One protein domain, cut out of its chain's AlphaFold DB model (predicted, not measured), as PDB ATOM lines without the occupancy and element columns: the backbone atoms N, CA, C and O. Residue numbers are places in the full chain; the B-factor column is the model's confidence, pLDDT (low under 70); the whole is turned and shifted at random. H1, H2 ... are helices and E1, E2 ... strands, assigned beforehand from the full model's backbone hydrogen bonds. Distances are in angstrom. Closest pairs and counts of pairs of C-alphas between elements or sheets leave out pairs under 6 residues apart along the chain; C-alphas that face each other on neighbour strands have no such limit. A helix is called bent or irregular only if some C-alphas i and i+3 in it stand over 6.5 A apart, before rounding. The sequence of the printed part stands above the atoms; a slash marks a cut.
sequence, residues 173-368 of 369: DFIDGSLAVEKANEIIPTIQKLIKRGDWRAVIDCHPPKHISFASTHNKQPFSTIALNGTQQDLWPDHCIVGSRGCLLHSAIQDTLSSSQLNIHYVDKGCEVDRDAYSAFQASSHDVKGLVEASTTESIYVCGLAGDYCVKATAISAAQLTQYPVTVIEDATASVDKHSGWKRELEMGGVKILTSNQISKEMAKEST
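What this domain is: This is residues 173 to 368 of the 369 residues of the protein "Inosine triphosphate pyrophosphatase" of Wallemia ichthyophaga (UniProt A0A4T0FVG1). A small sheet of three strands, E5 E6 E7, has helices over both faces, H4 and H5 over one, H1 and the first turn of H6 over the other. Beside it lies a separate strand pair, E1 and E4; the hairpin E2 and E3 lies toward one end of the long axis, and residues 361 to 368 stick out at the other. The 196 printed residues hold six named helices and seven named strands, in the order H1 E1 E2 E3 H2 E4 H3 E5 H4 E6 H5 E7 H6. The class is mixed, with under half of the residues in named elements; the main sheet is parallel. The whole is compact, with a radius of gyration of the C-alphas of 16.6 A, and spans 59 by 35 by 33 A.

How they stand to each other: Start at E5, residues 300 to 305, E6, residues 326 to 334, and E7, residues 352 to 354; E6 is the inner strand and bends by 88 degrees at residue 331. Within hydrogen-bond range are N 302 and O 327, 2.9 A, and N 328 and O 352, 2.8 A. H4, residues 307 to 321, is on this sheet at a height of 8.5 A, its closest C-alphas to E5 being Val 302 and Ala 315, 6.2 A. On the same face, H5, residues 342 to 348, touches H4 at the C-alphas of Asp 308 and Trp 342, 5.0 A. E5, H4, E6 and E6, H5, E7 are strand-helix-strand units, parallel neighbours with a helix between, with right-handed crossovers. On the opposite face is H1, residues 184 to 195, closest to E6 at the C-alphas of Ile 187 and Ala 332, 4.8 A. H6, residues 356 to 366, on the same face as H1, only just stands up from the sheet, rising 41 degrees. H2, residues 251 to 259, touches H1 at the C-alphas of Gln 192 and Thr 256, 6.3 A. E1, residues 201 to 205, and E4, residues 265 to 269, are parallel, with N 204 and O 267 at 2.8 A. H3, residues 288 to 293, is close to H4 but not clearly touching, at the C-alphas of Lys 289 and Leu 321, 7.3 A. E2, residues 225 to 228, and E3, residues 231 to 234, form a hairpin, with N 228 and O 231 at 2.8 A; both are apart from E5, E6 and E7. Each O i to N i+4 pair is within hydrogen-bond range in H2, H3 and H5; H1 has 5 of 8, H4 9 of 11 and H6 6 of 7.

Where its parts are: Find C-alpha 184 at (28.053, -5.077, 15.269), where H1 begins its 16.7 A. H4 runs 19.4 A, E6 17.7 A and E5 16.9 A. H6 ends at C-alpha 366, (19.570, -5.800, -14.936), after 15.8 A. H1 is irregular, C-alphas 186 and 189 being 7.1 A apart; H4 only just, C-alphas 308 and 311 being 6.6 A apart.

The domain as a whole: The two C-alphas farthest apart, Asn 219 and Thr 368, are 58.8 A apart. The printed part has no cut. The links E1 to E2, E3 to H2 and E4 to H3 are long, with 19, 16 and 18 residues. Mean pLDDT of the printed part is 81.9; 31 residues are under 70, among them 198 to 204, 258 to 267 and 364 to 368.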
ATOM      1  N   ASP A 173      23.783   2.315  21.704       81.06
ATOM      2  CA  ASP A 173      23.446   1.223  22.622       81.06
ATOM      3  C   ASP A 173      23.555  -0.166  22.007       81.06
ATOM      4  O   ASP A 173      23.835  -1.112  22.734       81.06
ATOM      5  N   PHE A 174      23.444  -0.286  20.686       82.69
ATOM      6  CA  PHE A 174      23.671  -1.547  19.984       82.69
ATOM      7  C   PHE A 174      25.153  -1.787  19.648       82.69
ATOM      8  O   PHE A 174      25.498  -2.827  19.083       82.69
ATOM      9  N   ILE A 175      26.039  -0.845  19.991       78.94
ATOM     10  CA  ILE A 175      27.494  -0.956  19.829       78.94
ATOM     11  C   ILE A 175      28.196  -1.441  21.085       78.94
ATOM     12  O   ILE A 175      28.811  -2.501  21.113       78.94
ATOM     13  N   ASP A 176      28.228  -0.526  22.045       77.25
ATOM     14  CA  ASP A 176      29.125  -0.427  23.184       77.25
ATOM     15  C   ASP A 176      28.344   0.071  24.398       77.25
ATOM     16  O   ASP A 176      28.915   0.203  25.479       77.25
ATOM     17  N   GLY A 177      27.052   0.353  24.221       75.69
ATOM     18  CA  GLY A 177      26.140   0.667  25.295       75.69
ATOM     19  C   GLY A 177      25.397  -0.563  25.799       75.69
ATOM     20  O   GLY A 177      25.899  -1.690  25.792       75.69
ATOM     21  N   SER A 178      24.201  -0.324  26.318       83.38
ATOM     22  CA  SER A 178      23.518  -1.273  27.199       83.38
ATOM     23  C   SER A 178      22.990  -2.533  26.507       83.38
ATOM     24  O   SER A 178      22.771  -3.536  27.187       83.38
ATOM     25  N   LEU A 179      22.818  -2.510  25.182       83.62
ATOM     26  CA  LEU A 179      22.321  -3.625  24.370       83.62
ATOM     27  C   LEU A 179      23.295  -3.961  23.225       83.62
ATOM     28  O   LEU A 179      22.891  -4.224  22.092       83.62
ATOM     29  N   ALA A 180      24.595  -3.921  23.525       84.88
ATOM     30  CA  ALA A 180      25.663  -4.151  22.561       84.88
ATOM     31  C   ALA A 180      25.505  -5.491  21.823       84.88
ATOM     32  O   ALA A 180      25.396  -6.556  22.438       84.88
ATOM     33  N   VAL A 181      25.529  -5.437  20.490       85.00
ATOM     34  CA  VAL A 181      25.380  -6.605  19.619       85.00
ATOM     35  C   VAL A 181      26.756  -7.169  19.249       85.00
ATOM     36  O   VAL A 181      27.669  -6.441  18.851       85.00
ATOM     37  N   GLU A 182      26.926  -8.492  19.351       82.94
ATOM     38  CA  GLU A 182      28.176  -9.161  18.967       82.94
ATOM     39  C   GLU A 182      28.466  -8.901  17.474       82.94
ATOM     40  O   GLU A 182      27.586  -9.043  16.626       82.94
ATOM     41  N   LYS A 183      29.708  -8.521  17.136       84.81
ATOM     42  CA  LYS A 183      30.153  -8.204  15.758       84.81
ATOM     43  C   LYS A 183      29.441  -7.048  15.076       84.81
ATOM     44  O   LYS A 183      29.619  -6.849  13.874       84.81
ATOM     45  N   ALA A 184      28.689  -6.252  15.820       85.06
ATOM     46  CA  ALA A 184      28.053  -5.077  15.269       85.06
ATOM     47  C   ALA A 184      29.097  -4.204  14.534       85.06
ATOM     48  O   ALA A 184      28.890  -3.816  13.385       85.06
ATOM     49  N   ASN A 185      30.317  -4.102  15.073       81.69
ATOM     50  CA  ASN A 185      31.388  -3.334  14.441       81.69
ATOM     51  C   ASN A 185      31.784  -3.773  13.023       81.69
ATOM     52  O   ASN A 185      32.268  -2.973  12.217       81.69
ATOM     53  N   GLU A 186      31.602  -5.050  12.716       88.56
ATOM     54  CA  GLU A 186      32.048  -5.654  11.466       88.56
ATOM     55  C   GLU A 186      31.137  -5.273  10.287       88.56
ATOM     56  O   GLU A 186      31.595  -5.274   9.144       88.56
ATOM     57  N   ILE A 187      29.876  -4.892  10.544       88.31
ATOM     58  CA  ILE A 187      28.898  -4.605   9.480       88.31
ATOM     59  C   ILE A 187      28.945  -3.153   8.974       88.31
ATOM     60  O   ILE A 187      28.483  -2.879   7.863       88.31
ATOM     61  N   ILE A 188      29.539  -2.209   9.721       84.38
ATOM     62  CA  ILE A 188      29.560  -0.783   9.332       84.38
ATOM     63  C   ILE A 188      30.175  -0.521   7.963       84.38
ATOM     64  O   ILE A 188      29.541   0.190   7.180       84.38
ATOM     65  N   PRO A 189      31.375  -1.036   7.630       88.06
ATOM     66  CA  PRO A 189      31.995  -0.708   6.350       88.06
ATOM     67  C   PRO A 189      31.129  -1.144   5.164       88.06
ATOM     68  O   PRO A 189      31.136  -0.502   4.112       88.06
ATOM     69  N   THR A 190      30.364  -2.228   5.327       89.31
ATOM     70  CA  THR A 190      29.385  -2.689   4.339       89.31
ATOM     71  C   THR A 190      28.222  -1.707   4.239       89.31
ATOM     72  O   THR A 190      27.897  -1.262   3.137       89.31
ATOM     73  N   ILE A 191      27.652  -1.283   5.370       86.81
ATOM     74  CA  ILE A 191      26.537  -0.325   5.416       86.81
ATOM     75  C   ILE A 191      26.931   1.029   4.816       86.81
ATOM     76  O   ILE A 191      26.193   1.571   4.001       86.81
ATOM     77  N   GLN A 192      28.125   1.549   5.107       85.81
ATOM     78  CA  GLN A 192      28.607   2.799   4.506       85.81
ATOM     79  C   GLN A 192      28.715   2.714   2.976       85.81
ATOM     80  O   GLN A 192      28.418   3.680   2.271       85.81
ATOM     81  N   LYS A 193      29.135   1.561   2.438       84.62
ATOM     82  CA  LYS A 193      29.167   1.327   0.985       84.62
ATOM     83  C   LYS A 193      27.765   1.239   0.396       84.62
ATOM     84  O   LYS A 193      27.571   1.705  -0.720       84.62
ATOM     85  N   LEU A 194      26.827   0.632   1.119       80.75
ATOM     86  CA  LEU A 194      25.432   0.498   0.710       80.75
ATOM     87  C   LEU A 194      24.726   1.853   0.672       80.75
ATOM     88  O   LEU A 194      24.110   2.158  -0.347       80.75
ATOM     89  N   ILE A 195      24.910   2.695   1.699       78.56
ATOM     90  CA  ILE A 195      24.344   4.053   1.758       78.56
ATOM     91  C   ILE A 195      24.656   4.818   0.473       78.56
ATOM     92  O   ILE A 195      23.759   5.357  -0.148       78.56
ATOM     93  N   LYS A 196      25.901   4.771  -0.011       75.25
ATOM     94  CA  LYS A 196      26.332   5.484  -1.230       75.25
ATOM     95  C   LYS A 196      25.687   5.003  -2.544       75.25
ATOM     96  O   LYS A 196      26.031   5.538  -3.594       75.25
ATOM     97  N   ARG A 197      24.842   3.965  -2.533       71.12
ATOM     98  CA  ARG A 197      24.353   3.268  -3.740       71.12
ATOM     99  C   ARG A 197      22.857   3.417  -4.017       71.12
ATOM    100  O   ARG A 197      22.413   2.895  -5.034       71.12
ATOM    101  N   GLY A 198      22.079   4.069  -3.159       63.31
ATOM    102  CA  GLY A 198      20.633   4.175  -3.374       63.31
ATOM    103  C   GLY A 198      19.941   5.057  -2.351       63.31
ATOM    104  O   GLY A 198      20.604   5.630  -1.498       63.31
ATOM    105  N   ASP A 199      18.616   5.138  -2.426       58.78
ATOM    106  CA  ASP A 199      17.798   5.884  -1.471       58.78
ATOM    107  C   ASP A 199      17.451   5.007  -0.262       58.78
ATOM    108  O   ASP A 199      16.745   4.001  -0.374       58.78
ATOM    109  N   TRP A 200      17.958   5.387   0.911       65.69
ATOM    110  CA  TRP A 200      17.800   4.623   2.147       65.69
ATOM    111  C   TRP A 200      16.844   5.308   3.116       65.69
ATOM    112  O   TRP A 200      16.826   6.529   3.261       65.69
ATOM    113  N   ARG A 201      16.092   4.486   3.846       62.66
ATOM    114  CA  ARG A 201      15.315   4.918   5.009       62.66
ATOM    115  C   ARG A 201      16.058   4.452   6.257       62.66
ATOM    116  O   ARG A 201      16.372   3.269   6.369       62.66
ATOM    117  N   ALA A 202      16.376   5.380   7.154       61.06
ATOM    118  CA  ALA A 202      17.059   5.081   8.404       61.06
ATOM    119  C   ALA A 202      16.010   4.884   9.500       61.06
ATOM    120  O   ALA A 202      15.241   5.793   9.793       61.06
ATOM    121  N   VAL A 203      15.958   3.692  10.089       61.62
ATOM    122  CA  VAL A 203      15.033   3.386  11.187       61.62
ATOM    123  C   VAL A 203      15.801   3.478  12.495       61.62
ATOM    124  O   VAL A 203      16.854   2.853  12.630       61.62
ATOM    125  N   ILE A 204      15.283   4.266  13.429       64.62
ATOM    126  CA  ILE A 204      15.912   4.588  14.707       64.62
ATOM    127  C   ILE A 204      15.015   4.068  15.831       64.62
ATOM    128  O   ILE A 204      13.805   4.293  15.820       64.62
ATOM    129  N   ASP A 205      15.596   3.357  16.794       70.25
ATOM    130  CA  ASP A 205      14.912   3.006  18.038       70.25
ATOM    131  C   ASP A 205      15.031   4.181  19.018       70.25
ATOM    132  O   ASP A 205      16.139   4.570  19.366       70.25
ATOM    133  N   CYS A 206      13.926   4.791  19.433       75.06
ATOM    134  CA  CYS A 206      13.917   5.957  20.322       75.06
ATOM    135  C   CYS A 206      12.881   5.724  21.426       75.06
ATOM    136  O   CYS A 206      11.683   5.898  21.216       75.06
ATOM    137  N   HIS A 207      13.345   5.355  22.623       81.62
ATOM    138  CA  HIS A 207      12.476   4.980  23.742       81.62
ATOM    139  C   HIS A 207      12.344   6.106  24.779       81.62
ATOM    140  O   HIS A 207      13.354   6.679  25.202       81.62
ATOM    141  N   PRO A 208      11.138   6.427  25.276       81.69
ATOM    142  CA  PRO A 208      10.997   7.292  26.441       81.69
ATOM    143  C   PRO A 208      11.522   6.592  27.714       81.69
ATOM    144  O   PRO A 208      11.526   5.361  27.803       81.69
ATOM    145  N   PRO A 209      11.927   7.340  28.757       85.19
ATOM    146  CA  PRO A 209      12.236   6.744  30.053       85.19
ATOM    147  C   PRO A 209      11.066   5.896  30.573       85.19
ATOM    148  O   PRO A 209       9.911   6.316  30.484       85.19
ATOM    149  N   LYS A 210      11.373   4.739  31.175       89.25
ATOM    150  CA  LYS A 210      10.383   3.754  31.662       89.25
ATOM    151  C   LYS A 210       9.498   3.142  30.568       89.25
ATOM    152  O   LYS A 210       8.362   2.757  30.845       89.25
ATOM    153  N   HIS A 211      10.004   3.047  29.341       93.44
ATOM    154  CA  HIS A 211       9.325   2.329  28.269       93.44
ATOM    155  C   HIS A 211       8.972   0.888  28.689       93.44
ATOM    156  O   HIS A 211       9.689   0.245  29.467       93.44
ATOM    157  N   ILE A 212       7.847   0.376  28.187       92.94
ATOM    158  CA  ILE A 212       7.267  -0.911  28.585       92.94
ATOM    159  C   ILE A 212       8.168  -2.108  28.290       92.94
ATOM    160  O   ILE A 212       8.044  -3.142  28.942       92.94
ATOM    161  N   SER A 213       9.082  -1.969  27.333       91.75
ATOM    162  CA  SER A 213      10.022  -3.024  26.963       91.75
ATOM    163  C   SER A 213      11.218  -3.131  27.921       91.75
ATOM    164  O   SER A 213      11.959  -4.107  27.858       91.75
ATOM    165  N   PHE A 214      11.412  -2.175  28.840       95.75
ATOM    166  CA  PHE A 214      12.554  -2.179  29.756       95.75
ATOM    167  C   PHE A 214      12.327  -3.039  30.996       95.75
ATOM    168  O   PHE A 214      11.305  -2.951  31.677       95.75
ATOM    169  N   ALA A 215      13.345  -3.813  31.363       93.50
ATOM    170  CA  ALA A 215      13.352  -4.618  32.574       93.50
ATOM    171  C   ALA A 215      13.242  -3.768  33.851       93.50
ATOM    172  O   ALA A 215      12.586  -4.188  34.811       93.50
ATOM    173  N   SER A 216      13.818  -2.559  33.850       94.62
ATOM    174  CA  SER A 216      13.731  -1.611  34.966       94.62
ATOM    175  C   SER A 216      12.290  -1.183  35.260       94.62
ATOM    176  O   SER A 216      11.903  -1.125  36.427       94.62
ATOM    177  N   THR A 217      11.462  -0.990  34.227       95.69
ATOM    178  CA  THR A 217      10.036  -0.634  34.341       95.69
ATOM    179  C   THR A 217       9.249  -1.675  35.138       95.69
ATOM    180  O   THR A 217       8.333  -1.331  35.886       95.69
ATOM    181  N   HIS A 218       9.639  -2.947  35.033       95.44
ATOM    182  CA  HIS A 218       8.954  -4.075  35.674       95.44
ATOM    183  C   HIS A 218       9.656  -4.593  36.934       95.44
ATOM    184  O   HIS A 218       9.199  -5.573  37.526       95.44
ATOM    185  N   ASN A 219      10.763  -3.969  37.353       95.38
ATOM    186  CA  ASN A 219      11.655  -4.481  38.403       95.38
ATOM    187  C   ASN A 219      12.093  -5.938  38.142       95.38
ATOM    188  O   ASN A 219      12.065  -6.795  39.032       95.38
ATOM    189  N   LYS A 220      12.452  -6.235  36.892       95.44
ATOM    190  CA  LYS A 220      12.928  -7.547  36.436       95.44
ATOM    191  C   LYS A 220      14.368  -7.458  35.947       95.44
ATOM    192  O   LYS A 220      14.963  -6.387  35.896       95.44
ATOM    193  N   GLN A 221      14.941  -8.614  35.623       89.44
ATOM    194  CA  GLN A 221      16.268  -8.684  35.025       89.44
ATOM    195  C   GLN A 221      16.171  -8.506  33.503       89.44
ATOM    196  O   GLN A 221      15.214  -9.014  32.905       89.44
ATOM    197  N   PRO A 222      17.135  -7.818  32.868       89.25
ATOM    198  CA  PRO A 222      17.272  -7.822  31.416       89.25
ATOM    199  C   PRO A 222      17.288  -9.245  30.851       89.25
ATOM    200  O   PRO A 222      17.763 -10.174  31.505       89.25
ATOM    201  N   PHE A 223      16.769  -9.397  29.636       87.50
ATOM    202  CA  PHE A 223      16.620 -10.657  28.904       87.50
ATOM    203  C   PHE A 223      15.656 -11.669  29.547       87.50
ATOM    204  O   PHE A 223      15.656 -12.843  29.183       87.50
ATOM    205  N   SER A 224      14.830 -11.242  30.507       89.94
ATOM    206  CA  SER A 224      13.734 -12.067  31.028       89.94
ATOM    207  C   SER A 224      12.448 -11.844  30.238       89.94
ATOM    208  O   SER A 224      12.223 -10.759  29.715       89.94
ATOM    209  N   THR A 225      11.579 -12.850  30.191       91.56
ATOM    210  CA  THR A 225      10.282 -12.760  29.506       91.56
ATOM    211  C   THR A 225       9.149 -12.626  30.521       91.56
ATOM    212  O   THR A 225       9.131 -13.307  31.552       91.56
ATOM    213  N   ILE A 226       8.178 -11.761  30.229       92.31
ATOM    214  CA  ILE A 226       6.949 -11.601  31.011       92.31
ATOM    215  C   ILE A 226       5.709 -11.776  30.133       92.31
ATOM    216  O   ILE A 226       5.737 -11.527  28.933       92.31
ATOM    217  N   ALA A 227       4.591 -12.164  30.744       93.38
ATOM    218  CA  ALA A 227       3.293 -12.093  30.084       93.38
ATOM    219  C   ALA A 227       2.731 -10.673  30.230       93.38
ATOM    220  O   ALA A 227       2.452 -10.229  31.345       93.38
ATOM    221  N   LEU A 228       2.545  -9.977  29.111       87.25
ATOM    222  CA  LEU A 228       2.022  -8.618  29.059       87.25
ATOM    223  C   LEU A 228       0.915  -8.532  28.001       87.25
ATOM    224  O   LEU A 228       1.096  -8.960  26.862       87.25
ATOM    225  N   ASN A 229      -0.264  -8.034  28.390       83.62
ATOM    226  CA  ASN A 229      -1.440  -7.893  27.517       83.62
ATOM    227  C   ASN A 229      -1.810  -9.165  26.720       83.62
ATOM    228  O   ASN A 229      -2.271  -9.092  25.585       83.62
ATOM    229  N   GLY A 230      -1.605 -10.349  27.312       80.75
ATOM    230  CA  GLY A 230      -1.893 -11.640  26.669       80.75
ATOM    231  C   GLY A 230      -0.814 -12.134  25.697       80.75
ATOM    232  O   GLY A 230      -0.996 -13.176  25.072       80.75
ATOM    233  N   THR A 231       0.313 -11.430  25.598       83.88
ATOM    234  CA  THR A 231       1.474 -11.792  24.773       83.88
ATOM    235  C   THR A 231       2.718 -12.012  25.634       83.88
ATOM    236  O   THR A 231       2.783 -11.536  26.767       83.88
ATOM    237  N   GLN A 232       3.691 -12.773  25.131       88.06
ATOM    238  CA  GLN A 232       5.010 -12.875  25.759       88.06
ATOM    239  C   GLN A 232       5.856 -11.681  25.309       88.06
ATOM    240  O   GLN A 232       5.978 -11.442  24.110       88.06
ATOM    241  N   GLN A 233       6.411 -10.943  26.267       89.56
ATOM    242  CA  GLN A 233       7.270  -9.783  26.053       89.56
ATOM    243  C   GLN A 233       8.646 -10.079  26.640       89.56
ATOM    244  O   GLN A 233       8.771 -10.278  27.851       89.56
ATOM    245  N   ASP A 234       9.670 -10.058  25.793       89.88
ATOM    246  CA  ASP A 234      11.058 -10.051  26.244       89.88
ATOM    247  C   ASP A 234      11.413  -8.661  26.781       89.88
ATOM    248  O   ASP A 234      11.052  -7.637  26.196       89.88
ATOM    249  N   LEU A 235      12.081  -8.625  27.930       91.12
ATOM    250  CA  LEU A 235      12.490  -7.398  28.595       91.12
ATOM    251  C   LEU A 235      13.941  -7.077  28.275       91.12
ATOM    252  O   LEU A 235      14.832  -7.906  28.447       91.12
ATOM    253  N   TRP A 236      14.189  -5.838  27.890       90.06
ATOM    254  CA  TRP A 236      15.500  -5.341  27.503       90.06
ATOM    255  C   TRP A 236      16.154  -4.565  28.646       90.06
ATOM    256  O   TRP A 236      15.455  -4.049  29.523       90.06
ATOM    257  N   PRO A 237      17.491  -4.447  28.670       87.75
ATOM    258  CA  PRO A 237      18.109  -3.387  29.454       87.75
ATOM    259  C   PRO A 237      17.609  -2.023  28.955       87.75
ATOM    260  O   PRO A 237      17.190  -1.890  27.806       87.75
ATOM    261  N   ASP A 238      17.659  -1.010  29.812       90.38
ATOM    262  CA  ASP A 238      17.400   0.381  29.436       90.38
ATOM    263  C   ASP A 238      18.345   0.780  28.296       90.38
ATOM    264  O   ASP A 238      19.560   0.846  28.494       90.38
ATOM    265  N   HIS A 239      17.801   0.995  27.099       86.75
ATOM    266  CA  HIS A 239      18.569   1.259  25.883       86.75
ATOM    267  C   HIS A 239      17.849   2.255  24.978       86.75
ATOM    268  O   HIS A 239      16.638   2.430  25.071       86.75
ATOM    269  N   CYS A 240      18.606   2.914  24.110       83.19
ATOM    270  CA  CYS A 240      18.180   3.936  23.167       83.19
ATOM    271  C   CYS A 240      17.195   4.944  23.780       83.19
ATOM    272  O   CYS A 240      16.222   5.353  23.149       83.19
ATOM    273  N   ILE A 241      17.442   5.339  25.036       81.88
ATOM    274  CA  ILE A 241      16.579   6.289  25.739       81.88
ATOM    275  C   ILE A 241      16.762   7.668  25.115       81.88
ATOM    276  O   ILE A 241      17.894   8.141  24.996       81.88
ATOM    277  N   VAL A 242      15.664   8.335  24.767       70.06
ATOM    278  CA  VAL A 242      15.677   9.680  24.178       70.06
ATOM    279  C   VAL A 242      16.556  10.634  24.999       70.06
ATOM    280  O   VAL A 242      16.455  10.707  26.225       70.06
ATOM    281  N   GLY A 243      17.438  11.363  24.312       63.56
ATOM    282  CA  GLY A 243      18.393  12.294  24.922       63.56
ATOM    283  C   GLY A 243      19.640  11.643  25.536       63.56
ATOM    284  O   GLY A 243      20.536  12.357  25.983       63.56
ATOM    285  N   SER A 244      19.740  10.311  25.548       72.31
ATOM    286  CA  SER A 244      20.967   9.606  25.930       72.31
ATOM    287  C   SER A 244      21.907   9.419  24.736       72.31
ATOM    288  O   SER A 244      21.463   9.337  23.590       72.31
ATOM    289  N   ARG A 245      23.212   9.254  25.007       75.38
ATOM    290  CA  ARG A 245      24.197   8.840  23.988       75.38
ATOM    291  C   ARG A 245      23.734   7.580  23.259       75.38
ATOM    292  O   ARG A 245      23.868   7.514  22.046       75.38
ATOM    293  N   GLY A 246      23.175   6.621  23.993       70.56
ATOM    294  CA  GLY A 246      22.718   5.334  23.478       70.56
ATOM    295  C   GLY A 246      21.720   5.428  22.321       70.56
ATOM    296  O   GLY A 246      21.755   4.597  21.419       70.56
ATOM    297  N   CYS A 247      20.895   6.478  22.319       74.50
ATOM    298  CA  CYS A 247      19.877   6.757  21.306       74.50
ATOM    299  C   CYS A 247      20.429   7.451  20.050       74.50
ATOM    300  O   CYS A 247      19.764   7.473  19.015       74.50
ATOM    301  N   LEU A 248      21.629   8.033  20.116       70.38
ATOM    302  CA  LEU A 248      22.209   8.744  18.979       70.38
ATOM    303  C   LEU A 248      22.684   7.759  17.915       70.38
ATOM    304  O   LEU A 248      23.250   6.708  18.235       70.38
ATOM    305  N   LEU A 249      22.507   8.140  16.646       71.44
ATOM    306  CA  LEU A 249      23.124   7.420  15.545       71.44
ATOM    307  C   LEU A 249      24.645   7.471  15.671       71.44
ATOM    308  O   LEU A 249      25.232   8.480  16.071       71.44
ATOM    309  N   HIS A 250      25.303   6.395  15.257       74.75
ATOM    310  CA  HIS A 250      26.753   6.419  15.168       74.75
ATOM    311  C   HIS A 250      27.233   7.487  14.207       74.75
ATOM    312  O   HIS A 250      26.806   7.530  13.050       74.75
ATOM    313  N   SER A 251      28.239   8.239  14.611       66.62
ATOM    314  CA  SER A 251      28.773   9.340  13.817       66.62
ATOM    315  C   SER A 251      29.348   8.874  12.477       66.62
ATOM    316  O   SER A 251      29.109   9.527  11.474       66.62
ATOM    317  N   ALA A 252      29.959   7.684  12.370       68.88
ATOM    318  CA  ALA A 252      30.443   7.186  11.067       68.88
ATOM    319  C   ALA A 252      29.306   6.915  10.059       68.88
ATOM    320  O   ALA A 252      29.495   7.037   8.844       68.88
ATOM    321  N   ILE A 253      28.121   6.544  10.557       75.44
ATOM    322  CA  ILE A 253      26.926   6.418   9.725       75.44
ATOM    323  C   ILE A 253      26.357   7.805   9.457       75.44
ATOM    324  O   ILE A 253      26.126   8.133   8.297       75.44
ATOM    325  N   GLN A 254      26.212   8.631  10.493       72.44
ATOM    326  CA  GLN A 254      25.709   9.998  10.394       72.44
ATOM    327  C   GLN A 254      26.478  10.823   9.356       72.44
ATOM    328  O   GLN A 254      25.882  11.502   8.528       72.44
ATOM    329  N   ASP A 255      27.801  10.694   9.332       70.69
ATOM    330  CA  ASP A 255      28.687  11.359   8.384       70.69
ATOM    331  C   ASP A 255      28.492  10.862   6.954       70.69
ATOM    332  O   ASP A 255      28.502  11.647   6.002       70.69
ATOM    333  N   THR A 256      28.293   9.554   6.793       71.88
ATOM    334  CA  THR A 256      28.017   8.954   5.484       71.88
ATOM    335  C   THR A 256      26.656   9.411   4.969       71.88
ATOM    336  O   THR A 256      26.535   9.798   3.811       71.88
ATOM    337  N   LEU A 257      25.653   9.446   5.844       70.50
ATOM    338  CA  LEU A 257      24.316   9.950   5.561       70.50
ATOM    339  C   LEU A 257      24.368  11.429   5.142       70.50
ATOM    340  O   LEU A 257      23.938  11.767   4.041       70.50
ATOM    341  N   SER A 258      24.999  12.292   5.941       67.62
ATOM    342  CA  SER A 258      25.114  13.730   5.662       67.62
ATOM    343  C   SER A 258      25.927  14.061   4.404       67.62
ATOM    344  O   SER A 258      25.666  15.077   3.765       67.62
ATOM    345  N   SER A 259      26.905  13.232   4.029       68.44
ATOM    346  CA  SER A 259      27.725  13.448   2.823       68.44
ATOM    347  C   SER A 259      27.110  12.886   1.539       68.44
ATOM    348  O   SER A 259      27.523  13.279   0.450       68.44
ATOM    349  N   SER A 260      26.129  11.988   1.643       63.00
ATOM    350  CA  SER A 260      25.595  11.249   0.495       63.00
ATOM    351  C   SER A 260      24.675  12.055  -0.434       63.00
ATOM    352  O   SER A 260      24.369  11.576  -1.519       63.00
ATOM    353  N   GLN A 261      24.256  13.272  -0.053       59.53
ATOM    354  CA  GLN A 261      23.214  14.072  -0.736       59.53
ATOM    355  C   GLN A 261      21.868  13.338  -0.924       59.53
ATOM    356  O   GLN A 261      20.999  13.830  -1.642       59.53
ATOM    357  N   LEU A 262      21.680  12.183  -0.282       58.25
ATOM    358  CA  LEU A 262      20.481  11.365  -0.407       58.25
ATOM    359  C   LEU A 262      19.345  11.902   0.461       58.25
ATOM    360  O   LEU A 262      19.565  12.430   1.555       58.25
ATOM    361  N   ASN A 263      18.116  11.688  -0.005       53.59
ATOM    362  CA  ASN A 263      16.914  11.934   0.783       53.59
ATOM    363  C   ASN A 263      16.734  10.793   1.784       53.59
ATOM    364  O   ASN A 263      16.153   9.753   1.479       53.59
ATOM    365  N   ILE A 264      17.262  10.984   2.989       62.56
ATOM    366  CA  ILE A 264      17.127  10.010   4.069       62.56
ATOM    367  C   ILE A 264      15.879  10.341   4.872       62.56
ATOM    368  O   ILE A 264      15.769  11.415   5.465       62.56
ATOM    369  N   HIS A 265      14.956   9.387   4.916       63.03
ATOM    370  CA  HIS A 265      13.801   9.451   5.800       63.03
ATOM    371  C   HIS A 265      14.138   8.734   7.103       63.03
ATOM    372  O   HIS A 265      14.420   7.533   7.089       63.03
ATOM    373  N   TYR A 266      14.122   9.481   8.205       68.56
ATOM    374  CA  TYR A 266      14.295   8.944   9.549       68.56
ATOM    375  C   TYR A 266      12.945   8.470  10.084       68.56
ATOM    376  O   TYR A 266      11.969   9.213  10.031       68.56
ATOM    377  N   VAL A 267      12.886   7.226  10.552       66.00
ATOM    378  CA  VAL A 267      11.677   6.611  11.104       66.00
ATOM    379  C   VAL A 267      11.959   6.191  12.536       66.00
ATOM    380  O   VAL A 267      12.702   5.239  12.764       66.00
ATOM    381  N   ASP A 268      11.322   6.870  13.481       72.44
ATOM    382  CA  ASP A 268      11.498   6.616  14.908       72.44
ATOM    383  C   ASP A 268      10.477   5.568  15.380       72.44
ATOM    384  O   ASP A 268       9.271   5.720  15.138       72.44
ATOM    385  N   LYS A 269      10.943   4.499  16.033       78.50
ATOM    386  CA  LYS A 269      10.114   3.437  16.632       78.50
ATOM    387  C   LYS A 269      10.354   3.358  18.146       78.50
ATOM    388  O   LYS A 269      11.393   3.797  18.617       78.50
ATOM    389  N   GLY A 270       9.405   2.795  18.899       79.56
ATOM    390  CA  GLY A 270       9.518   2.670  20.366       79.56
ATOM    391  C   GLY A 270       9.150   3.939  21.152       79.56
ATOM    392  O   GLY A 270       9.353   4.016  22.358       79.56
ATOM    393  N   CYS A 271       8.575   4.947  20.491       79.69
ATOM    394  CA  CYS A 271       8.322   6.252  21.109       79.69
ATOM    395  C   CYS A 271       7.137   6.273  22.100       79.69
ATOM    396  O   CYS A 271       6.944   7.258  22.814       79.69
ATOM    397  N   GLU A 272       6.313   5.221  22.139       83.19
ATOM    398  CA  GLU A 272       5.124   5.117  22.996       83.19
ATOM    399  C   GLU A 272       5.463   4.374  24.290       83.19
ATOM    400  O   GLU A 272       5.798   3.198  24.267       83.19
ATOM    401  N   VAL A 273       5.346   5.040  25.444       86.88
ATOM    402  CA  VAL A 273       5.807   4.496  26.739       86.88
ATOM    403  C   VAL A 273       5.213   3.129  27.095       86.88
ATOM    404  O   VAL A 273       5.873   2.334  27.755       86.88
ATOM    405  N   ASP A 274       3.984   2.850  26.673       88.88
ATOM    406  CA  ASP A 274       3.202   1.660  26.998       88.88
ATOM    407  C   ASP A 274       3.054   0.677  25.825       88.88
ATOM    408  O   ASP A 274       2.308  -0.302  25.933       88.88
ATOM    409  N   ARG A 275       3.782   0.890  24.720       86.69
ATOM    410  CA  ARG A 275       3.688   0.044  23.527       86.69
ATOM    411  C   ARG A 275       5.042  -0.175  22.861       86.69
ATOM    412  O   ARG A 275       5.625   0.735  22.285       86.69
ATOM    413  N   ASP A 276       5.455  -1.438  22.825       86.50
ATOM    414  CA  ASP A 276       6.670  -1.856  22.130       86.50
ATOM    415  C   ASP A 276       6.470  -2.001  20.608       86.50
ATOM    416  O   ASP A 276       5.364  -2.277  20.120       86.50
ATOM    417  N   ALA A 277       7.554  -1.834  19.848       84.94
ATOM    418  CA  ALA A 277       7.563  -1.918  18.391       84.94
ATOM    419  C   ALA A 277       8.878  -2.511  17.858       84.94
ATOM    420  O   ALA A 277       9.950  -1.901  17.926       84.94
ATOM    421  N   TYR A 278       8.775  -3.687  17.235       85.06
ATOM    422  CA  TYR A 278       9.915  -4.351  16.594       85.06
ATOM    423  C   TYR A 278      10.046  -3.986  15.114       85.06
ATOM    424  O   TYR A 278      11.156  -3.838  14.607       85.06
ATOM    425  N   SER A 279       8.929  -3.843  14.402       88.50
ATOM    426  CA  SER A 279       8.931  -3.544  12.970       88.50
ATOM    427  C   SER A 279       8.878  -2.042  12.711       88.50
ATOM    428  O   SER A 279       8.076  -1.336  13.317       88.50
ATOM    429  N   ALA A 280       9.643  -1.561  11.728       81.62
ATOM    430  CA  ALA A 280       9.533  -0.182  11.250       81.62
ATOM    431  C   ALA A 280       8.102   0.173  10.796       81.62
ATOM    432  O   ALA A 280       7.666   1.304  10.957       81.62
ATOM    433  N   PHE A 281       7.331  -0.801  10.299       84.44
ATOM    434  CA  PHE A 281       5.931  -0.608   9.888       84.44
ATOM    435  C   PHE A 281       4.966  -0.409  11.064       84.44
ATOM    436  O   PHE A 281       3.795  -0.109  10.853       84.44
ATOM    437  N   GLN A 282       5.436  -0.599  12.298       84.69
ATOM    438  CA  GLN A 282       4.677  -0.327  13.518       84.69
ATOM    439  C   GLN A 282       5.009   1.044  14.116       84.69
ATOM    440  O   GLN A 282       4.379   1.419  15.107       84.69
ATOM    441  N   ALA A 283       5.977   1.770  13.540       75.06
ATOM    442  CA  ALA A 283       6.354   3.104  13.977       75.06
ATOM    443  C   ALA A 283       5.150   4.049  13.910       75.06
ATOM    444  O   ALA A 283       4.474   4.146  12.889       75.06
ATOM    445  N   SER A 284       4.888   4.767  14.998       74.06
ATOM    446  CA  SER A 284       3.854   5.804  15.032       74.06
ATOM    447  C   SER A 284       4.333   7.145  14.487       74.06
ATOM    448  O   SER A 284       3.509   8.008  14.191       74.06
ATOM    449  N   SER A 285       5.647   7.320  14.315       63.38
ATOM    450  CA  SER A 285       6.229   8.549  13.773       63.38
ATOM    451  C   SER A 285       5.924   8.748  12.284       63.38
ATOM    452  O   SER A 285       5.799   9.888  11.844       63.38
ATOM    453  N   HIS A 286       5.795   7.666  11.505       71.56
ATOM    454  CA  HIS A 286       5.666   7.726  10.048       71.56
ATOM    455  C   HIS A 286       4.839   6.567   9.481       71.56
ATOM    456  O   HIS A 286       4.980   5.422   9.906       71.56
ATOM    457  N   ASP A 287       4.065   6.839   8.424       81.44
ATOM    458  CA  ASP A 287       3.476   5.790   7.584       81.44
ATOM    459  C   ASP A 287       4.540   5.216   6.633       81.44
ATOM    460  O   ASP A 287       4.692   5.644   5.486       81.44
ATOM    461  N   VAL A 288       5.313   4.244   7.125       80.06
ATOM    462  CA  VAL A 288       6.380   3.594   6.344       80.06
ATOM    463  C   VAL A 288       5.833   2.921   5.088       80.06
ATOM    464  O   VAL A 288       6.488   2.956   4.047       80.06
ATOM    465  N   LYS A 289       4.625   2.348   5.152       83.69
ATOM    466  CA  LYS A 289       3.989   1.714   3.993       83.69
ATOM    467  C   LYS A 289       3.698   2.755   2.917       83.69
ATOM    468  O   LYS A 289       4.151   2.586   1.787       83.69
ATOM    469  N   GLY A 290       3.040   3.853   3.285       80.69
ATOM    470  CA  GLY A 290       2.782   4.972   2.382       80.69
ATOM    471  C   GLY A 290       4.067   5.565   1.800       80.69
ATOM    472  O   GLY A 290       4.133   5.824   0.602       80.69
ATOM    473  N   LEU A 291       5.129   5.700   2.604       74.44
ATOM    474  CA  LEU A 291       6.433   6.184   2.133       74.44
ATOM    475  C   LEU A 291       7.080   5.250   1.107       74.44
ATOM    476  O   LEU A 291       7.720   5.727   0.168       74.44
ATOM    477  N   VAL A 292       6.968   3.934   1.294       75.25
ATOM    478  CA  VAL A 292       7.469   2.939   0.336       75.25
ATOM    479  C   VAL A 292       6.637   2.975  -0.946       75.25
ATOM    480  O   VAL A 292       7.205   3.041  -2.035       75.25
ATOM    481  N   GLU A 293       5.310   3.013  -0.840       79.81
ATOM    482  CA  GLU A 293       4.391   3.025  -1.987       79.81
ATOM    483  C   GLU A 293       4.438   4.326  -2.800       79.81
ATOM    484  O   GLU A 293       4.260   4.290  -4.014       79.81
ATOM    485  N   ALA A 294       4.720   5.466  -2.165       69.81
ATOM    486  CA  ALA A 294       4.860   6.760  -2.834       69.81
ATOM    487  C   ALA A 294       6.204   6.937  -3.563       69.81
ATOM    488  O   ALA A 294       6.404   7.928  -4.265       69.81
ATOM    489  N   SER A 295       7.139   6.003  -3.386       69.50
ATOM    490  CA  SER A 295       8.450   6.036  -4.036       69.50
ATOM    491  C   SER A 295       8.491   5.136  -5.271       69.50
ATOM    492  O   SER A 295       7.699   4.207  -5.398       69.50
ATOM    493  N   THR A 296       9.459   5.348  -6.162       67.31
ATOM    494  CA  THR A 296       9.717   4.475  -7.325       67.31
ATOM    495  C   THR A 296      10.429   3.173  -6.923       67.31
ATOM    496  O   THR A 296      11.332   2.715  -7.616       67.31
ATOM    497  N   THR A 297      10.092   2.613  -5.758       69.94
ATOM    498  CA  THR A 297      10.754   1.425  -5.206       69.94
ATOM    499  C   THR A 297      10.370   0.195  -6.021       69.94
ATOM    500  O   THR A 297       9.192  -0.097  -6.175       69.94
ATOM    501  N   GLU A 298      11.359  -0.561  -6.493       75.88
ATOM    502  CA  GLU A 298      11.143  -1.844  -7.184       75.88
ATOM    503  C   GLU A 298      11.461  -3.051  -6.289       75.88
ATOM    504  O   GLU A 298      11.021  -4.168  -6.553       75.88
ATOM    505  N   SER A 299      12.232  -2.845  -5.221       82.25
ATOM    506  CA  SER A 299      12.628  -3.869  -4.248       82.25
ATOM    507  C   SER A 299      12.988  -3.230  -2.912       82.25
ATOM    508  O   SER A 299      13.496  -2.110  -2.864       82.25
ATOM    509  N   ILE A 300      12.744  -3.950  -1.817       85.44
ATOM    510  CA  ILE A 300      13.044  -3.497  -0.457       85.44
ATOM    511  C   ILE A 300      14.249  -4.268   0.069       85.44
ATOM    512  O   ILE A 300      14.240  -5.498   0.143       85.44
ATOM    513  N   TYR A 301      15.270  -3.531   0.495       87.88
ATOM    514  CA  TYR A 301      16.438  -4.084   1.167       87.88
ATOM    515  C   TYR A 301      16.431  -3.696   2.642       87.88
ATOM    516  O   TYR A 301      16.197  -2.537   2.981       87.88
ATOM    517  N   VAL A 302      16.701  -4.661   3.520       88.44
ATOM    518  CA  VAL A 302      16.738  -4.453   4.974       88.44
ATOM    519  C   VAL A 302      18.084  -4.922   5.520       88.44
ATOM    520  O   VAL A 302      18.573  -5.993   5.164       88.44
ATOM    521  N   CYS A 303      18.710  -4.115   6.371       89.31
ATOM    522  CA  CYS A 303      19.958  -4.453   7.054       89.31
ATOM    523  C   CYS A 303      20.088  -3.637   8.345       89.31
ATOM    524  O   CYS A 303      19.364  -2.655   8.519       89.31
ATOM    525  N   GLY A 304      20.983  -4.037   9.248       89.19
ATOM    526  CA  GLY A 304      21.206  -3.329  10.510       89.19
ATOM    527  C   GLY A 304      21.483  -4.248  11.696       89.19
ATOM    528  O   GLY A 304      21.946  -5.377  11.553       89.19
ATOM    529  N   LEU A 305      21.223  -3.737  12.892       88.44
ATOM    530  CA  LEU A 305      21.463  -4.441  14.152       88.44
ATOM    531  C   LEU A 305      20.178  -5.086  14.663       88.44
ATOM    532  O   LEU A 305      19.082  -4.704  14.254       88.44
ATOM    533  N   ALA A 306      20.322  -6.062  15.559       86.38
ATOM    534  CA  ALA A 306      19.226  -6.910  16.020       86.38
ATOM    535  C   ALA A 306      18.547  -7.660  14.854       86.38
ATOM    536  O   ALA A 306      17.329  -7.605  14.658       86.38
ATOM    537  N   GLY A 307      19.376  -8.367  14.075       85.62
ATOM    538  CA  GLY A 307      19.009  -9.259  12.970       85.62
ATOM    539  C   GLY A 307      17.818 -10.166  13.280       85.62
ATOM    540  O   GLY A 307      16.898 -10.312  12.482       85.62
ATOM    541  N   ASP A 308      17.818 -10.718  14.483       87.69
ATOM    542  CA  ASP A 308      16.868 -11.667  15.048       87.69
ATOM    543  C   ASP A 308      15.587 -11.062  15.626       87.69
ATOM    544  O   ASP A 308      14.614 -11.793  15.833       87.69
ATOM    545  N   TYR A 309      15.558  -9.740  15.782       87.56
ATOM    546  CA  TYR A 309      14.417  -8.977  16.273       87.56
ATOM    547  C   TYR A 309      13.979  -7.948  15.230       87.56
ATOM    548  O   TYR A 309      13.206  -8.275  14.329       87.56
ATOM    549  N   CYS A 310      14.476  -6.713  15.319       87.81
ATOM    550  CA  CYS A 310      13.965  -5.574  14.561       87.81
ATOM    551  C   CYS A 310      14.141  -5.725  13.045       87.81
ATOM    552  O   CYS A 310      13.210  -5.443  12.286       87.81
ATOM    553  N   VAL A 311      15.298  -6.215  12.588       87.81
ATOM    554  CA  VAL A 311      15.549  -6.446  11.154       87.81
ATOM    555  C   VAL A 311      14.613  -7.528  10.623       87.81
ATOM    556  O   VAL A 311      13.933  -7.306   9.620       87.81
ATOM    557  N   LYS A 312      14.509  -8.668  11.321       92.44
ATOM    558  CA  LYS A 312      13.589  -9.757  10.967       92.44
ATOM    559  C   LYS A 312      12.136  -9.287  10.919       92.44
ATOM    560  O   LYS A 312      11.462  -9.491   9.912       92.44
ATOM    561  N   ALA A 313      11.656  -8.644  11.982       88.62
ATOM    562  CA  ALA A 313      10.278  -8.173  12.085       88.62
ATOM    563  C   ALA A 313       9.943  -7.160  10.982       88.62
ATOM    564  O   ALA A 313       8.882  -7.251  10.360       88.62
ATOM    565  N   THR A 314      10.867  -6.237  10.696       88.44
ATOM    566  CA  THR A 314      10.720  -5.249   9.621       88.44
ATOM    567  C   THR A 314      10.671  -5.915   8.253       88.44
ATOM    568  O   THR A 314       9.781  -5.607   7.465       88.44
ATOM    569  N   ALA A 315      11.575  -6.855   7.970       90.81
ATOM    570  CA  ALA A 315      11.623  -7.531   6.679       90.81
ATOM    571  C   ALA A 315      10.383  -8.405   6.427       90.81
ATOM    572  O   ALA A 315       9.804  -8.349   5.344       90.81
ATOM    573  N   ILE A 316       9.922  -9.152   7.435       93.56
ATOM    574  CA  ILE A 316       8.685  -9.942   7.332       93.56
ATOM    575  C   ILE A 316       7.473  -9.020   7.156       93.56
ATOM    576  O   ILE A 316       6.629  -9.279   6.301       93.56
ATOM    577  N   SER A 317       7.403  -7.913   7.903       93.00
ATOM    578  CA  SER A 317       6.320  -6.933   7.736       93.00
ATOM    579  C   SER A 317       6.324  -6.330   6.332       93.00
ATOM    580  O   SER A 317       5.271  -6.231   5.716       93.00
ATOM    581  N   ALA A 318       7.496  -5.983   5.792       89.94
ATOM    582  CA  ALA A 318       7.620  -5.479   4.428       89.94
ATOM    583  C   ALA A 318       7.090  -6.492   3.402       89.94
ATOM    584  O   ALA A 318       6.343  -6.112   2.501       89.94
ATOM    585  N   ALA A 319       7.426  -7.776   3.564       93.38
ATOM    586  CA  ALA A 319       7.003  -8.838   2.652       93.38
ATOM    587  C   ALA A 319       5.492  -9.116   2.726       93.38
ATOM    588  O   ALA A 319       4.887  -9.515   1.737       93.38
ATOM    589  N   GLN A 320       4.876  -8.902   3.890       94.06
ATOM    590  CA  GLN A 320       3.440  -9.110   4.097       94.06
ATOM    591  C   GLN A 320       2.589  -7.898   3.709       94.06
ATOM    592  O   GLN A 320       1.455  -8.061   3.262       94.06
ATOM    593  N   LEU A 321       3.102  -6.686   3.929       91.69
ATOM    594  CA  LEU A 321       2.334  -5.444   3.814       91.69
ATOM    595  C   LEU A 321       2.551  -4.711   2.488       91.69
ATOM    596  O   LEU A 321       1.809  -3.772   2.203       91.69
ATOM    597  N   THR A 322       3.550  -5.099   1.693       87.81
ATOM    598  CA  THR A 322       3.872  -4.462   0.407       87.81
ATOM    599  C   THR A 322       3.907  -5.488  -0.723       87.81
ATOM    600  O   THR A 322       4.065  -6.682  -0.482       87.81
ATOM    601  N   GLN A 323       3.787  -5.033  -1.975       88.56
ATOM    602  CA  GLN A 323       3.924  -5.909  -3.147       88.56
ATOM    603  C   GLN A 323       5.378  -6.163  -3.586       88.56
ATOM    604  O   GLN A 323       5.601  -6.840  -4.590       88.56
ATOM    605  N   TYR A 324       6.366  -5.577  -2.904       87.25
ATOM    606  CA  TYR A 324       7.741  -5.544  -3.393       87.25
ATOM    607  C   TYR A 324       8.555  -6.748  -2.907       87.25
ATOM    608  O   TYR A 324       8.400  -7.176  -1.762       87.25
ATOM    609  N   PRO A 325       9.475  -7.278  -3.734       90.38
ATOM    610  CA  PRO A 325      10.443  -8.268  -3.284       90.38
ATOM    611  C   PRO A 325      11.268  -7.726  -2.112       90.38
ATOM    612  O   PRO A 325      11.797  -6.616  -2.186       90.38
ATOM    613  N   VAL A 326      11.413  -8.524  -1.052       92.44
ATOM    614  CA  VAL A 326      12.173  -8.140   0.144       92.44
ATOM    615  C   VAL A 326      13.424  -8.991   0.282       92.44
ATOM    616  O   VAL A 326      13.368 -10.220   0.196       92.44
ATOM    617  N   THR A 327      14.556  -8.332   0.520       92.94
ATOM    618  CA  THR A 327      15.852  -8.975   0.746       92.94
ATOM    619  C   THR A 327      16.507  -8.433   2.010       92.94
ATOM    620  O   THR A 327      16.663  -7.223   2.162       92.94
ATOM    621  N   VAL A 328      16.954  -9.318   2.898       94.69
ATOM    622  CA  VAL A 328      17.861  -8.953   3.989       94.69
ATOM    623  C   VAL A 328      19.310  -9.094   3.533       94.69
ATOM    624  O   VAL A 328      19.685 -10.113   2.947       94.69
ATOM    625  N   ILE A 329      20.120  -8.068   3.812       93.38
ATOM    626  CA  ILE A 329      21.541  -8.037   3.456       93.38
ATOM    627  C   ILE A 329      22.372  -8.642   4.592       93.38
ATOM    628  O   ILE A 329      22.602  -8.005   5.620       93.38
ATOM    629  N   GLU A 330      22.810  -9.884   4.412       94.00
ATOM    630  CA  GLU A 330      23.406 -10.715   5.463       94.00
ATOM    631  C   GLU A 330      24.706 -10.137   6.037       94.00
ATOM    632  O   GLU A 330      24.844  -9.998   7.247       94.00
ATOM    633  N   ASP A 331      25.646  -9.753   5.175       93.00
ATOM    634  CA  ASP A 331      26.950  -9.173   5.537       93.00
ATOM    635  C   ASP A 331      26.864  -7.695   5.966       93.00
ATOM    636  O   ASP A 331      27.883  -7.046   6.214       93.00
ATOM    637  N   ALA A 332      25.642  -7.170   6.055       91.50
ATOM    638  CA  ALA A 332      25.303  -5.880   6.636       91.50
ATOM    639  C   ALA A 332      24.329  -6.026   7.825       91.50
ATOM    640  O   ALA A 332      23.686  -5.048   8.206       91.50
ATOM    641  N   THR A 333      24.188  -7.232   8.395       92.12
ATOM    642  CA  THR A 333      23.266  -7.514   9.506       92.12
ATOM    643  C   THR A 333      23.954  -8.271  10.645       92.12
ATOM    644  O   THR A 333      24.654  -9.251  10.405       92.12
ATOM    645  N   ALA A 334      23.724  -7.849  11.894       91.31
ATOM    646  CA  ALA A 334      24.209  -8.535  13.099       91.31
ATOM    647  C   ALA A 334      23.065  -8.767  14.103       91.31
ATOM    648  O   ALA A 334      22.185  -7.918  14.245       91.31
ATOM    649  N   SER A 335      23.071  -9.911  14.793       88.94
ATOM    650  CA  SER A 335      21.989 -10.370  15.686       88.94
ATOM    651  C   SER A 335      22.393 -10.333  17.156       88.94
ATOM    652  O   SER A 335      23.559 -10.566  17.469       88.94
ATOM    653  N   VAL A 336      21.420 -10.097  18.042       83.75
ATOM    654  CA  VAL A 336      21.619 -10.112  19.501       83.75
ATOM    655  C   VAL A 336      21.990 -11.525  19.959       83.75
ATOM    656  O   VAL A 336      22.995 -11.704  20.642       83.75
ATOM    657  N   ASP A 337      21.236 -12.538  19.521       82.56
ATOM    658  CA  ASP A 337      21.567 -13.947  19.719       82.56
ATOM    659  C   ASP A 337      22.066 -14.585  18.414       82.56
ATOM    660  O   ASP A 337      21.355 -14.691  17.411       82.56
ATOM    661  N   LYS A 338      23.304 -15.083  18.430       69.06
ATOM    662  CA  LYS A 338      23.934 -15.790  17.302       69.06
ATOM    663  C   LYS A 338      23.338 -17.166  17.001       69.06
ATOM    664  O   LYS A 338      23.581 -17.703  15.921       69.06
ATOM    665  N   HIS A 339      22.601 -17.749  17.942       75.25
ATOM    666  CA  HIS A 339      21.934 -19.042  17.788       75.25
ATOM    667  C   HIS A 339      20.457 -18.908  17.413       75.25
ATOM    668  O   HIS A 339      19.772 -19.920  17.248       75.25
ATOM    669  N   SER A 340      19.978 -17.680  17.220       76.25
ATOM    670  CA  SER A 340      18.615 -17.420  16.781       76.25
ATOM    671  C   SER A 340      18.333 -18.057  15.410       76.25
ATOM    672  O   SER A 340      19.139 -18.021  14.476       76.25
ATOM    673  N   GLY A 341      17.139 -18.635  15.260       84.31
ATOM    674  CA  GLY A 341      16.654 -19.236  14.010       84.31
ATOM    675  C   GLY A 341      16.232 -18.219  12.943       84.31
ATOM    676  O   GLY A 341      15.558 -18.586  11.980       84.31
ATOM    677  N   TRP A 342      16.618 -16.950  13.095       88.31
ATOM    678  CA  TRP A 342      16.042 -15.807  12.384       88.31
ATOM    679  C   TRP A 342      16.115 -15.912  10.859       88.31
ATOM    680  O   TRP A 342      15.172 -15.524  10.178       88.31
ATOM    681  N   LYS A 343      17.187 -16.498  10.310       91.56
ATOM    682  CA  LYS A 343      17.324 -16.715   8.859       91.56
ATOM    683  C   LYS A 343      16.242 -17.642   8.310       91.56
ATOM    684  O   LYS A 343      15.647 -17.356   7.279       91.56
ATOM    685  N   ARG A 344      15.938 -18.722   9.035       92.44
ATOM    686  CA  ARG A 344      14.878 -19.660   8.649       92.44
ATOM    687  C   ARG A 344      13.505 -18.994   8.721       92.44
ATOM    688  O   ARG A 344      12.665 -19.225   7.861       92.44
ATOM    689  N   GLU A 345      13.280 -18.170   9.740       92.75
ATOM    690  CA  GLU A 345      12.035 -17.406   9.882       92.75
ATOM    691  C   GLU A 345      11.855 -16.384   8.751       92.75
ATOM    692  O   GLU A 345      10.753 -16.260   8.222       92.75
ATOM    693  N   LEU A 346      12.930 -15.707   8.332       94.31
ATOM    694  CA  LEU A 346      12.923 -14.816   7.169       94.31
ATOM    695  C   LEU A 346      12.521 -15.553   5.889       94.31
ATOM    696  O   LEU A 346      11.604 -15.116   5.195       94.31
ATOM    697  N   GLU A 347      13.159 -16.689   5.605       94.00
ATOM    698  CA  GLU A 347      12.846 -17.505   4.425       94.00
ATOM    699  C   GLU A 347      11.385 -17.977   4.438       94.00
ATOM    700  O   GLU A 347      10.685 -17.876   3.429       94.00
ATOM    701  N   MET A 348      10.888 -18.436   5.593       93.50
ATOM    702  CA  MET A 348       9.479 -18.810   5.772       93.50
ATOM    703  C   MET A 348       8.522 -17.621   5.598       93.50
ATOM    704  O   MET A 348       7.396 -17.807   5.142       93.50
ATOM    705  N   GLY A 349       8.968 -16.412   5.939       92.62
ATOM    706  CA  GLY A 349       8.250 -15.156   5.727       92.62
ATOM    707  C   GLY A 349       8.316 -14.620   4.294       92.62
ATOM    708  O   GLY A 349       7.828 -13.521   4.051       92.62
ATOM    709  N   GLY A 350       8.915 -15.359   3.351       93.94
ATOM    710  CA  GLY A 350       9.045 -14.944   1.951       93.94
ATOM    711  C   GLY A 350      10.161 -13.927   1.696       93.94
ATOM    712  O   GLY A 350      10.191 -13.308   0.632       93.94
ATOM    713  N   VAL A 351      11.080 -13.748   2.647       96.25
ATOM    714  CA  VAL A 351      12.204 -12.812   2.543       96.25
ATOM    715  C   VAL A 351      13.442 -13.536   2.018       96.25
ATOM    716  O   VAL A 351      13.827 -14.588   2.528       96.25
ATOM    717  N   LYS A 352      14.103 -12.960   1.009       95.94
ATOM    718  CA  LYS A 352      15.396 -13.459   0.515       95.94
ATOM    719  C   LYS A 352      16.533 -13.014   1.428       95.94
ATOM    720  O   LYS A 352      16.477 -11.943   2.022       95.94
ATOM    721  N   ILE A 353      17.608 -13.791   1.471       95.94
ATOM    722  CA  ILE A 353      18.835 -13.428   2.183       95.94
ATOM    723  C   ILE A 353      19.975 -13.429   1.171       95.94
ATOM    724  O   ILE A 353      20.247 -14.453   0.547       95.94
ATOM    725  N   LEU A 354      20.614 -12.276   0.983       94.44
ATOM    726  CA  LEU A 354      21.736 -12.102   0.059       94.44
ATOM    727  C   LEU A 354      22.849 -11.298   0.729       94.44
ATOM    728  O   LEU A 354      22.608 -10.497   1.622       94.44
ATOM    729  N   THR A 355      24.077 -11.461   0.255       94.44
ATOM    730  CA  THR A 355      25.198 -10.577   0.600       94.44
ATOM    731  C   THR A 355      25.214  -9.333  -0.291       94.44
ATOM    732  O   THR A 355      24.747  -9.351  -1.434       94.44
ATOM    733  N   SER A 356      25.842  -8.258   0.178       89.94
ATOM    734  CA  SER A 356      26.039  -7.004  -0.555       89.94
ATOM    735  C   SER A 356      26.711  -7.214  -1.923       89.94
ATOM    736  O   SER A 356      26.390  -6.545  -2.915       89.94
ATOM    737  N   ASN A 357      27.606  -8.202  -2.015       88.19
ATOM    738  CA  ASN A 357      28.267  -8.603  -3.255       88.19
ATOM    739  C   ASN A 357      27.330  -9.334  -4.227       88.19
ATOM    740  O   ASN A 357      27.456  -9.154  -5.438       88.19
ATOM    741  N   GLN A 358      26.411 -10.165  -3.728       90.06
ATOM    742  CA  GLN A 358      25.407 -10.826  -4.571       90.06
ATOM    743  C   GLN A 358      24.430  -9.804  -5.151       90.06
ATOM    744  O   GLN A 358      24.224  -9.810  -6.362       90.06
ATOM    745  N   ILE A 359      23.958  -8.858  -4.335       85.62
ATOM    746  CA  ILE A 359      23.083  -7.759  -4.777       85.62
ATOM    747  C   ILE A 359      23.750  -6.950  -5.894       85.62
ATOM    748  O   ILE A 359      23.162  -6.726  -6.946       85.62
ATOM    749  N   SER A 360      25.030  -6.601  -5.722       80.31
ATOM    750  CA  SER A 360      25.790  -5.855  -6.738       80.31
ATOM    751  C   SER A 360      25.845  -6.586  -8.091       80.31
ATOM    752  O   SER A 360      25.828  -5.956  -9.146       80.31
ATOM    753  N   LYS A 361      25.913  -7.924  -8.075       79.50
ATOM    754  CA  LYS A 361      25.926  -8.750  -9.291       79.50
ATOM    755  C   LYS A 361      24.545  -8.887  -9.931       79.50
ATOM    756  O   LYS A 361      24.485  -9.072 -11.143       79.50
ATOM    757  N   GLU A 362      23.471  -8.853  -9.146       77.56
ATOM    758  CA  GLU A 362      22.096  -8.881  -9.660       77.56
ATOM    759  C   GLU A 362      21.755  -7.561 -10.353       77.56
ATOM    760  O   GLU A 362      21.423  -7.574 -11.536       77.56
ATOM    761  N   MET A 363      22.009  -6.429  -9.689       70.38
ATOM    762  CA  MET A 363      21.753  -5.099 -10.254       70.38
ATOM    763  C   MET A 363      22.540  -4.855 -11.553       70.38
ATOM    764  O   MET A 363      21.993  -4.356 -12.531       70.38
ATOM    765  N   ALA A 364      23.812  -5.273 -11.616       65.50
ATOM    766  CA  ALA A 364      24.628  -5.115 -12.824       65.50
ATOM    767  C   ALA A 364      24.100  -5.912 -14.035       65.50
ATOM    768  O   ALA A 364      24.311  -5.503 -15.179       65.50
ATOM    769  N   LYS A 365      23.424  -7.048 -13.802       60.00
ATOM    770  CA  LYS A 365      22.805  -7.862 -14.863       60.00
ATOM    771  C   LYS A 365      21.498  -7.264 -15.378       60.00
ATOM    772  O   LYS A 365      21.138  -7.520 -16.522       60.00
ATOM    773  N   GLU A 366      20.795  -6.502 -14.549       57.00
ATOM    774  CA  GLU A 366      19.570  -5.800 -14.936       57.00
ATOM    775  C   GLU A 366      19.884  -4.547 -15.762       57.00
ATOM    776  O   GLU A 366      19.176  -4.276 -16.720       57.00
ATOM    777  N   SER A 367      21.005  -3.861 -15.501       53.19
ATOM    778  CA  SER A 367      21.443  -2.685 -16.282       53.19
ATOM    779  C   SER A 367      22.020  -3.001 -17.673       53.19
ATOM    780  O   SER A 367      22.331  -2.085 -18.430       53.19
ATOM    781  N   THR A 368      22.252  -4.280 -17.992       46.72
ATOM    782  CA  THR A 368      22.765  -4.742 -19.300       46.72
ATOM    783  C   THR A 368      21.688  -5.366 -20.193       46.72
ATOM    784  O   THR A 368      22.007  -5.838 -21.288       46.72
TER     785      THR A 368